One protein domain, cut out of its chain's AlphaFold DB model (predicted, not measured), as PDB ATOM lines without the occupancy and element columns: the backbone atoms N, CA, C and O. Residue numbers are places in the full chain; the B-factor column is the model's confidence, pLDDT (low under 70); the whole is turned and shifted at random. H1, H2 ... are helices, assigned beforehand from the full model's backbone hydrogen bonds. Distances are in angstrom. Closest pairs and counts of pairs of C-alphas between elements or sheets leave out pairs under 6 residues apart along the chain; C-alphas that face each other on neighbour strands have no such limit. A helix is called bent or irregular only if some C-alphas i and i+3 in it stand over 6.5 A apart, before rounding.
ATOM      1  N   PRO A 268     193.991 166.924 121.614       88.62
ATOM      2  CA  PRO A 268     194.724 168.018 122.218       88.62
ATOM      3  C   PRO A 268     196.007 168.217 121.406       88.62
ATOM      4  O   PRO A 268     196.926 167.400 121.489       88.62
ATOM      5  N   ASP A 269     196.045 169.273 120.593       87.50
ATOM      6  CA  ASP A 269     197.267 169.717 119.929       87.50
ATOM      7  C   ASP A 269     198.336 169.915 121.000       87.50
ATOM      8  O   ASP A 269     198.037 170.499 122.042       87.50
ATOM      9  N   GLY A 270     199.532 169.361 120.767       80.38
ATOM     10  CA  GLY A 270     200.594 169.200 121.763       80.38
ATOM     11  C   GLY A 270     200.663 170.371 122.738       80.38
ATOM     12  O   GLY A 270     201.202 171.425 122.403       80.38
ATOM     13  N   ALA A 271     200.073 170.179 123.924       77.06
ATOM     14  CA  ALA A 271     199.992 171.228 124.924       77.06
ATOM     15  C   ALA A 271     201.413 171.690 125.239       77.06
ATOM     16  O   ALA A 271     202.317 170.864 125.412       77.06
ATOM     17  N   SER A 272     201.613 173.007 125.291       84.62
ATOM     18  CA  SER A 272     202.899 173.568 125.696       84.62
ATOM     19  C   SER A 272     203.302 172.931 127.023       84.62
ATOM     20  O   SER A 272     202.513 172.919 127.967       84.62
ATOM     21  N   ALA A 273     204.529 172.413 127.117       83.94
ATOM     22  CA  ALA A 273     205.041 171.807 128.350       83.94
ATOM     23  C   ALA A 273     204.970 172.768 129.559       83.94
ATOM     24  O   ALA A 273     204.981 172.329 130.708       83.94
ATOM     25  N   ASN A 274     204.843 174.072 129.291       88.94
ATOM     26  CA  ASN A 274     204.735 175.129 130.289       88.94
ATOM     27  C   ASN A 274     203.288 175.440 130.716       88.94
ATOM     28  O   ASN A 274     203.088 176.269 131.602       88.94
ATOM     29  N   ASP A 275     202.275 174.796 130.133       93.56
ATOM     30  CA  ASP A 275     200.882 175.026 130.507       93.56
ATOM     31  C   ASP A 275     200.565 174.394 131.876       93.56
ATOM     32  O   ASP A 275     200.438 173.176 132.037       93.56
ATOM     33  N   SER A 276     200.461 175.252 132.893       94.12
ATOM     34  CA  SER A 276     200.132 174.855 134.266       94.12
ATOM     35  C   SER A 276     198.779 174.147 134.385       94.12
ATOM     36  O   SER A 276     198.674 173.195 135.160       94.12
ATOM     37  N   LEU A 277     197.776 174.535 133.585       95.00
ATOM     38  CA  LEU A 277     196.460 173.902 133.613       95.00
ATOM     39  C   LEU A 277     196.544 172.477 133.060       95.00
ATOM     40  O   LEU A 277     196.018 171.545 133.670       95.00
ATOM     41  N   ALA A 278     197.255 172.292 131.945       95.31
ATOM     42  CA  ALA A 278     197.445 170.979 131.338       95.31
ATOM     43  C   ALA A 278     198.179 169.999 132.271       95.31
ATOM     44  O   ALA A 278     197.828 168.817 132.308       95.31
ATOM     45  N   ARG A 279     199.162 170.476 133.052       95.19
ATOM     46  CA  ARG A 279     199.865 169.665 134.065       95.19
ATOM     47  C   ARG A 279     198.951 169.269 135.223       95.19
ATOM     48  O   ARG A 279     198.837 168.080 135.510       95.19
ATOM     49  N   ALA A 280     198.244 170.232 135.817       95.00
ATOM     50  CA  ALA A 280     197.300 169.962 136.904       95.00
ATOM     51  C   ALA A 280     196.195 168.981 136.469       95.00
ATOM     52  O   ALA A 280     195.838 168.055 137.202       95.00
ATOM     53  N   ALA A 281     195.687 169.144 135.243       95.31
ATOM     54  CA  ALA A 281     194.725 168.221 134.660       95.31
ATOM     55  C   ALA A 281     195.323 166.828 134.439       95.31
ATOM     56  O   ALA A 281     194.629 165.849 134.673       95.31
ATOM     57  N   GLN A 282     196.588 166.718 134.020       94.56
ATOM     58  CA  GLN A 282     197.242 165.427 133.799       94.56
ATOM     59  C   GLN A 282     197.433 164.630 135.094       94.56
ATOM     60  O   GLN A 282     197.208 163.422 135.101       94.56
ATOM     61  N   GLU A 283     197.819 165.292 136.183       94.75
ATOM     62  CA  GLU A 283     198.004 164.653 137.494       94.75
ATOM     63  C   GLU A 283     196.693 164.096 138.059       94.75
ATOM     64  O   GLU A 283     196.677 163.049 138.704       94.75
ATOM     65  N   GLN A 284     195.578 164.776 137.784       95.56
ATOM     66  CA  GLN A 284     194.253 164.398 138.282       95.56
ATOM     67  C   GLN A 284     193.364 163.750 137.225       95.56
ATOM     68  O   GLN A 284     192.200 163.449 137.507       95.56
ATOM     69  N   LEU A 285     193.905 163.507 136.028       94.69
ATOM     70  CA  LEU A 285     193.160 163.030 134.867       94.69
ATOM     71  C   LEU A 285     192.275 161.826 135.221       94.69
ATOM     72  O   LEU A 285     191.094 161.849 134.863       94.69
ATOM     73  N   PRO A 286     192.757 160.828 135.997       93.94
ATOM     74  CA  PRO A 286     191.931 159.686 136.331       93.94
ATOM     75  C   PRO A 286     190.706 159.990 137.192       93.94
ATOM     76  O   PRO A 286     189.641 159.426 136.948       93.94
ATOM     77  N   ALA A 287     190.852 160.848 138.199       95.44
ATOM     78  CA  ALA A 287     189.769 161.178 139.120       95.44
ATOM     79  C   ALA A 287     188.741 162.101 138.453       95.44
ATOM     80  O   ALA A 287     187.537 161.927 138.615       95.44
ATOM     81  N   LEU A 288     189.218 163.053 137.649       96.31
ATOM     82  CA  LEU A 288     188.364 163.996 136.932       96.31
ATOM     83  C   LEU A 288     187.538 163.299 135.849       96.31
ATOM     84  O   LEU A 288     186.342 163.550 135.740       96.31
ATOM     85  N   ALA A 289     188.155 162.398 135.078       96.25
ATOM     86  CA  ALA A 289     187.435 161.602 134.090       96.25
ATOM     87  C   ALA A 289     186.365 160.720 134.753       96.25
ATOM     88  O   ALA A 289     185.260 160.614 134.232       96.25
ATOM     89  N   ASP A 290     186.655 160.133 135.918       95.62
ATOM     90  CA  ASP A 290     185.668 159.339 136.657       95.62
ATOM     91  C   ASP A 290     184.472 160.185 137.129       95.62
ATOM     92  O   ASP A 290     183.323 159.808 136.919       95.62
ATOM     93  N   ALA A 291     184.724 161.381 137.670       97.12
ATOM     94  CA  ALA A 291     183.662 162.300 138.077       97.12
ATOM     95  C   ALA A 291     182.794 162.770 136.893       97.12
ATOM     96  O   ALA A 291     181.573 162.896 137.021       97.12
ATOM     97  N   ILE A 292     183.406 163.014 135.727       98.00
ATOM     98  CA  ILE A 292     182.678 163.367 134.500       98.00
ATOM     99  C   ILE A 292     181.830 162.180 134.023       98.00
ATOM    100  O   ILE A 292     180.654 162.375 133.714       98.00
ATOM    101  N   ASP A 293     182.391 160.966 133.993       97.81
ATOM    102  CA  ASP A 293     181.658 159.745 133.640       97.81
ATOM    103  C   ASP A 293     180.457 159.531 134.566       97.81
ATOM    104  O   ASP A 293     179.353 159.305 134.082       97.81
ATOM    105  N   GLU A 294     180.625 159.687 135.883       97.62
ATOM    106  CA  GLU A 294     179.525 159.593 136.848       97.62
ATOM    107  C   GLU A 294     178.379 160.544 136.520       97.62
ATOM    108  O   GLU A 294     177.208 160.149 136.490       97.62
ATOM    109  N   HIS A 295     178.723 161.804 136.266       98.12
ATOM    110  CA  HIS A 295     177.745 162.840 136.003       98.12
ATOM    111  C   HIS A 295     176.999 162.578 134.693       98.12
ATOM    112  O   HIS A 295     175.767 162.596 134.667       98.12
ATOM    113  N   VAL A 296     177.724 162.273 133.613       97.75
ATOM    114  CA  VAL A 296     177.132 161.950 132.305       97.75
ATOM    115  C   VAL A 296     176.303 160.662 132.386       97.75
ATOM    116  O   VAL A 296     175.218 160.582 131.803       97.75
ATOM    117  N   GLN A 297     176.756 159.670 133.159       97.44
ATOM    118  CA  GLN A 297     176.032 158.421 133.375       97.44
ATOM    119  C   GLN A 297     174.678 158.664 134.047       97.44
ATOM    120  O   GLN A 297     173.660 158.118 133.607       97.44
ATOM    121  N   LYS A 298     174.666 159.471 135.109       97.81
ATOM    122  CA  LYS A 298     173.470 159.763 135.902       97.81
ATOM    123  C   LYS A 298     172.487 160.664 135.159       97.81
ATOM    124  O   LYS A 298     171.306 160.337 135.090       97.81
ATOM    125  N   GLU A 299     172.965 161.780 134.617       97.62
ATOM    126  CA  GLU A 299     172.103 162.819 134.043       97.62
ATOM    127  C   GLU A 299     171.629 162.482 132.625       97.62
ATOM    128  O   GLU A 299     170.573 162.952 132.209       97.62
ATOM    129  N   TYR A 300     172.385 161.671 131.873       96.69
ATOM    130  CA  TYR A 300     172.108 161.456 130.451       96.69
ATOM    131  C   TYR A 300     171.976 159.984 130.046       96.69
ATOM    132  O   TYR A 300     170.966 159.593 129.454       96.69
ATOM    133  N   ILE A 301     172.969 159.148 130.352       97.19
ATOM    134  CA  ILE A 301     173.026 157.772 129.831       97.19
ATOM    135  C   ILE A 301     171.927 156.892 130.440       97.19
ATOM    136  O   ILE A 301     171.213 156.198 129.715       97.19
ATOM    137  N   THR A 302     171.767 156.924 131.764       96.81
ATOM    138  CA  THR A 302     170.780 156.088 132.469       96.81
ATOM    139  C   THR A 302     169.340 156.441 132.066       96.81
ATOM    140  O   THR A 302     168.602 155.524 131.698       96.81
ATOM    141  N   PRO A 303     168.930 157.729 132.012       97.75
ATOM    142  CA  PRO A 303     167.614 158.116 131.487       97.75
ATOM    143  C   PRO A 303     167.377 157.719 130.023       97.75
ATOM    144  O   PRO A 303     166.237 157.497 129.626       97.75
ATOM    145  N   SER A 304     168.446 157.600 129.229       96.94
ATOM    146  CA  SER A 304     168.385 157.202 127.815       96.94
ATOM    147  C   SER A 304     168.350 155.681 127.599       96.94
ATOM    148  O   SER A 304     168.425 155.221 126.460       96.94
ATOM    149  N   GLY A 305     168.228 154.886 128.670       96.69
ATOM    150  CA  GLY A 305     168.156 153.424 128.596       96.69
ATOM    151  C   GLY A 305     169.514 152.717 128.562       96.69
ATOM    152  O   GLY A 305     169.575 151.568 128.130       96.69
ATOM    153  N   GLY A 306     170.587 153.387 128.993       97.50
ATOM    154  CA  GLY A 306     171.933 152.813 129.086       97.50
ATOM    155  C   GLY A 306     172.901 153.312 128.011       97.50
ATOM    156  O   GLY A 306     172.526 153.959 127.026       97.50
ATOM    157  N   LEU A 307     174.187 153.022 128.210       97.81
ATOM    158  CA  LEU A 307     175.282 153.389 127.318       97.81
ATOM    159  C   LEU A 307     175.118 152.675 125.980       97.81
ATOM    160  O   LEU A 307     175.243 153.308 124.933       97.81
ATOM    161  N   PHE A 308     174.766 151.387 126.000       97.56
ATOM    162  CA  PHE A 308     174.548 150.621 124.773       97.56
ATOM    163  C   PHE A 308     173.487 151.273 123.873       97.56
ATOM    164  O   PHE A 308     173.760 151.556 122.705       97.56
ATOM    165  N   GLN A 309     172.313 151.592 124.430       97.31
ATOM    166  CA  GLN A 309     171.221 152.242 123.692       97.31
ATOM    167  C   GLN A 309     171.594 153.655 123.232       97.31
ATOM    168  O   GLN A 309     171.267 154.054 122.114       97.31
ATOM    169  N   THR A 310     172.338 154.400 124.053       97.75
ATOM    170  CA  THR A 310     172.796 155.758 123.726       97.75
ATOM    171  C   THR A 310     173.747 155.776 122.522       97.75
ATOM    172  O   THR A 310     173.639 156.647 121.657       97.75
ATOM    173  N   ILE A 311     174.677 154.818 122.442       97.56
ATOM    174  CA  ILE A 311     175.670 154.756 121.360       97.56
ATOM    175  C   ILE A 311     175.105 154.082 120.109       97.56
ATOM    176  O   ILE A 311     175.226 154.645 119.021       97.56
ATOM    177  N   MET A 312     174.496 152.900 120.242       97.00
ATOM    178  CA  MET A 312     174.000 152.122 119.097       97.00
ATOM    179  C   MET A 312     172.668 152.640 118.556       97.00
ATOM    180  O   MET A 312     172.318 152.351 117.414       97.00
ATOM    181  N   GLY A 313     171.926 153.407 119.354       94.69
ATOM    182  CA  GLY A 313     170.637 153.961 118.972       94.69
ATOM    183  C   GLY A 313     170.741 155.216 118.103       94.69
ATOM    184  O   GLY A 313     171.602 155.369 117.231       94.69
ATOM    185  N   ASN A 314     169.812 156.140 118.341       95.12
ATOM    186  CA  ASN A 314     169.608 157.325 117.514       95.12
ATOM    187  C   ASN A 314     170.853 158.236 117.484       95.12
ATOM    188  O   ASN A 314     171.353 158.667 118.525       95.12
ATOM    189  N   SER A 315     171.311 158.601 116.280       96.44
ATOM    190  CA  SER A 315     172.446 159.511 116.072       96.44
ATOM    191  C   SER A 315     172.274 160.858 116.784       96.44
ATOM    192  O   SER A 315     173.254 161.424 117.266       96.44
ATOM    193  N   ARG A 316     171.034 161.342 116.933       97.31
ATOM    194  CA  ARG A 316     170.715 162.556 117.694       97.31
ATOM    195  C   ARG A 316     171.002 162.402 119.188       97.31
ATOM    196  O   ARG A 316     171.599 163.300 119.773       97.31
ATOM    197  N   VAL A 317     170.600 161.279 119.787       96.44
ATOM    198  CA  VAL A 317     170.828 160.990 121.217       96.44
ATOM    199  C   VAL A 317     172.327 160.866 121.484       96.44
ATOM    200  O   VAL A 317     172.832 161.394 122.470       96.44
ATOM    201  N   ARG A 318     173.068 160.259 120.557       96.94
ATOM    202  CA  ARG A 318     174.531 160.192 120.612       96.94
ATOM    203  C   ARG A 318     175.188 161.571 120.535       96.94
ATOM    204  O   ARG A 318     176.066 161.869 121.336       96.94
ATOM    205  N   ALA A 319     174.761 162.427 119.606       96.88
ATOM    206  CA  ALA A 319     175.300 163.783 119.470       96.88
ATOM    207  C   ALA A 319     175.026 164.646 120.713       96.88
ATOM    208  O   ALA A 319     175.904 165.371 121.174       96.88
ATOM    209  N   GLN A 320     173.827 164.529 121.288       97.25
ATOM    210  CA  GLN A 320     173.459 165.193 122.539       97.25
ATOM    211  C   GLN A 320     174.305 164.703 123.723       97.25
ATOM    212  O   GLN A 320     174.776 165.530 124.499       97.25
ATOM    213  N   MET A 321     174.581 163.397 123.818       97.69
ATOM    214  CA  MET A 321     175.494 162.847 124.828       97.69
ATOM    215  C   MET A 321     176.900 163.448 124.715       97.69
ATOM    216  O   MET A 321     177.469 163.866 125.717       97.69
ATOM    217  N   LEU A 322     177.455 163.541 123.501       97.69
ATOM    218  CA  LEU A 322     178.791 164.112 123.283       97.69
ATOM    219  C   LEU A 322     178.847 165.607 123.610       97.69
ATOM    220  O   LEU A 322     179.841 166.081 124.163       97.69
ATOM    221  N   ALA A 323     177.784 166.348 123.289       97.19
ATOM    222  CA  ALA A 323     177.661 167.746 123.679       97.19
ATOM    223  C   ALA A 323     177.628 167.885 125.208       97.19
ATOM    224  O   ALA A 323     178.299 168.758 125.758       97.19
ATOM    225  N   GLU A 324     176.908 166.996 125.900       97.88
ATOM    226  CA  GLU A 324     176.862 166.967 127.361       97.88
ATOM    227  C   GLU A 324     178.225 166.635 127.972       97.88
ATOM    228  O   GLU A 324     178.696 167.358 128.846       97.88
ATOM    229  N   LEU A 325     178.894 165.600 127.461       98.25
ATOM    230  CA  LEU A 325     180.244 165.215 127.866       98.25
ATOM    231  C   LEU A 325     181.221 166.390 127.727       98.25
ATOM    232  O   LEU A 325     181.918 166.733 128.681       98.25
ATOM    233  N   THR A 326     181.208 167.060 126.572       97.81
ATOM    234  CA  THR A 326     182.069 168.220 126.296       97.81
ATOM    235  C   THR A 326     181.756 169.382 127.237       97.81
ATOM    236  O   THR A 326     182.664 170.010 127.783       97.81
ATOM    237  N   ARG A 327     180.468 169.656 127.479       97.69
ATOM    238  CA  ARG A 327     180.013 170.705 128.399       97.69
ATOM    239  C   ARG A 327     180.502 170.453 129.823       97.69
ATOM    240  O   ARG A 327     180.975 171.383 130.473       97.69
ATOM    241  N   GLN A 328     180.396 169.219 130.309       98.12
ATOM    242  CA  GLN A 328     180.845 168.861 131.655       98.12
ATOM    243  C   GLN A 328     182.367 168.880 131.769       98.12
ATOM    244  O   GLN A 328     182.897 169.453 132.719       98.12
ATOM    245  N   ALA A 329     183.077 168.352 130.774       97.81
ATOM    246  CA  ALA A 329     184.532 168.414 130.733       97.81
ATOM    247  C   ALA A 329     185.049 169.861 130.734       97.81
ATOM    248  O   ALA A 329     185.996 170.171 131.455       97.81
ATOM    249  N   ARG A 330     184.389 170.766 129.999       97.50
ATOM    250  CA  ARG A 330     184.713 172.197 130.005       97.50
ATOM    251  C   ARG A 330     184.474 172.842 131.366       97.50
ATOM    252  O   ARG A 330     185.359 173.534 131.852       97.50
ATOM    253  N   ARG A 331     183.342 172.564 132.021       97.00
ATOM    254  CA  ARG A 331     183.078 173.055 133.389       97.00
ATOM    255  C   ARG A 331     184.147 172.597 134.378       97.00
ATOM    256  O   ARG A 331     184.592 173.388 135.203       97.00
ATOM    257  N   VAL A 332     184.574 171.339 134.291       97.38
ATOM    258  CA  VAL A 332     185.650 170.801 135.135       97.38
ATOM    259  C   VAL A 332     186.987 171.482 134.823       97.38
ATOM    260  O   VAL A 332     187.703 171.863 135.747       97.38
ATOM    261  N   ALA A 333     187.311 171.709 133.548       96.75
ATOM    262  CA  ALA A 333     188.514 172.442 133.148       96.75
ATOM    263  C   ALA A 333     188.507 173.903 133.646       96.75
ATOM    264  O   ALA A 333     189.511 174.379 134.171       96.75
ATOM    265  N   GLU A 334     187.366 174.594 133.559       96.00
ATOM    266  CA  GLU A 334     187.171 175.944 134.102       96.00
ATOM    267  C   GLU A 334     187.364 175.964 135.627       96.00
ATOM    268  O   GLU A 334     188.050 176.840 136.149       96.00
ATOM    269  N   GLN A 335     186.840 174.966 136.350       95.81
ATOM    270  CA  GLN A 335     187.061 174.821 137.794       95.81
ATOM    271  C   GLN A 335     188.539 174.591 138.131       95.81
ATOM    272  O   GLN A 335     189.061 175.232 139.044       95.81
ATOM    273  N   LEU A 336     189.243 173.740 137.379       96.25
ATOM    274  CA  LEU A 336     190.686 173.544 137.551       96.25
ATOM    275  C   LEU A 336     191.471 174.835 137.310       96.25
ATOM    276  O   LEU A 336     192.408 175.115 138.058       96.25
ATOM    277  N   ALA A 337     191.061 175.649 136.335       96.12
ATOM    278  CA  ALA A 337     191.680 176.945 136.067       96.12
ATOM    279  C   ALA A 337     191.535 177.933 137.237       96.12
ATOM    280  O   ALA A 337     192.354 178.837 137.382       96.12
ATOM    281  N   THR A 338     190.541 177.743 138.114       95.56
ATOM    282  CA  THR A 338     190.373 178.563 139.326       95.56
ATOM    283  C   THR A 338     191.248 178.140 140.506       95.56
ATOM    284  O   THR A 338     191.223 178.799 141.547       95.56
ATOM    285  N   ARG A 339     192.026 177.054 140.383       95.88
ATOM    286  CA  ARG A 339     192.859 176.563 141.488       95.88
ATOM    287  C   ARG A 339     194.039 177.496 141.762       95.88
ATOM    288  O   ARG A 339     194.603 178.055 140.819       95.88
ATOM    289  N   PRO A 340     194.470 177.621 143.035       94.56
ATOM    290  CA  PRO A 340     195.562 178.513 143.414       94.56
ATOM    291  C   PRO A 340     196.828 178.331 142.572       94.56
ATOM    292  O   PRO A 340     197.383 179.316 142.109       94.56
ATOM    293  N   GLU A 341     197.251 177.093 142.322       94.56
ATOM    294  CA  GLU A 341     198.483 176.771 141.583       94.56
ATOM    295  C   GLU A 341     198.460 177.283 140.128       94.56
ATOM    296  O   GLU A 341     199.458 177.814 139.629       94.56
ATOM    297  N   VAL A 342     197.307 177.182 139.458       94.62
ATOM    298  CA  VAL A 342     197.117 177.669 138.081       94.62
ATOM    299  C   VAL A 342     197.061 179.197 138.069       94.62
ATOM    300  O   VAL A 342     197.776 179.841 137.304       94.62
TER     301      VAL A 342
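What this domain is: This is residues 268 to 342 of the 485 residues of an uncharacterized protein of Pirellulales bacterium (UniProt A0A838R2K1). Two long helical stretches, H1b and H3, run side by side at a slant and in opposite ways, and short pieces bridge between them near both ends: the arm H1a turns from H1b toward the last residues of H3, and the short helix H2 turns the chain from H1b back into H3. The result is an elongated two-helix body with a bent first helix. The printed part has 75 residues with three named helices, in the order H1, H2, H3, and no named strand; the class is all helix. The whole is loose, with a radius of gyration of the C-alphas of 14.6 A, and spans 42 by 23 by 17 A.

How they stand to each other: H1, residues 276 to 301, is bent: C-alphas 283 and 286 are 7.9 A apart. By its hydrogen bonds it was assigned as one helix, with arms H1a, residues 276 to 283, and H1b, residues 286 to 301. The arms are about perpendicular at 83 degrees, and close but not clearly touching; their closest C-alphas, of Ala 281 and Leu 288, are 8.0 A apart. H2, residues 307 to 312, and H1b only just touch, and only at the corner by their link, with 3 pairs of C-alphas within 8 A; the closest are those of Ile 301 and Leu 307, 5.5 A apart. H3, residues 315 to 337, touches H2 with residues 317 to 321 alone, at a steep tilt of 51 degrees, opposite ways; the closest C-alphas, of Ile 311 and Arg 318, are 5.6 A apart. H3 touches H1b at a steep tilt of 39 degrees, opposite ways; the closest C-alphas, of Val 296 and Leu 325, are 6.3 A apart. H3 touches H1a with residues 333 to 337 alone, at a steep tilt of 67 degrees, only just short of about perpendicular; the closest C-alphas, of Leu 277 and Ala 337, are 6.2 A apart. H1a and H2 are apart. The helix packing is mostly crossed: of the 3 pairs of helices that touch and are not only at the corner, H1a and H3, H1b and H3, and H2 and H3, 0 are at a shallow tilt. In H1a, H1b, H2 and H3 every O i to N i+4 pair is within hydrogen-bond range.

Where its parts are: H1a begins at C-alpha 276, (200.132, 174.855, 134.266), and measures 10.9 A. H1b measures 20.1 A and ends at C-alpha 301, (173.026, 157.772, 129.831). H2 measures 8.4 A. H3 measures 32.8 A and ends at C-alpha 337, (191.680, 176.945, 136.067).

The domain as a whole: The two C-alphas farthest apart are those of Gly 313 and Pro 340, 42.7 A. The printed part has no cut. The links H1 to H2 and H2 to H3 are tight. The mean pLDDT of the printed part is 95.4, and no printed residue is under 70.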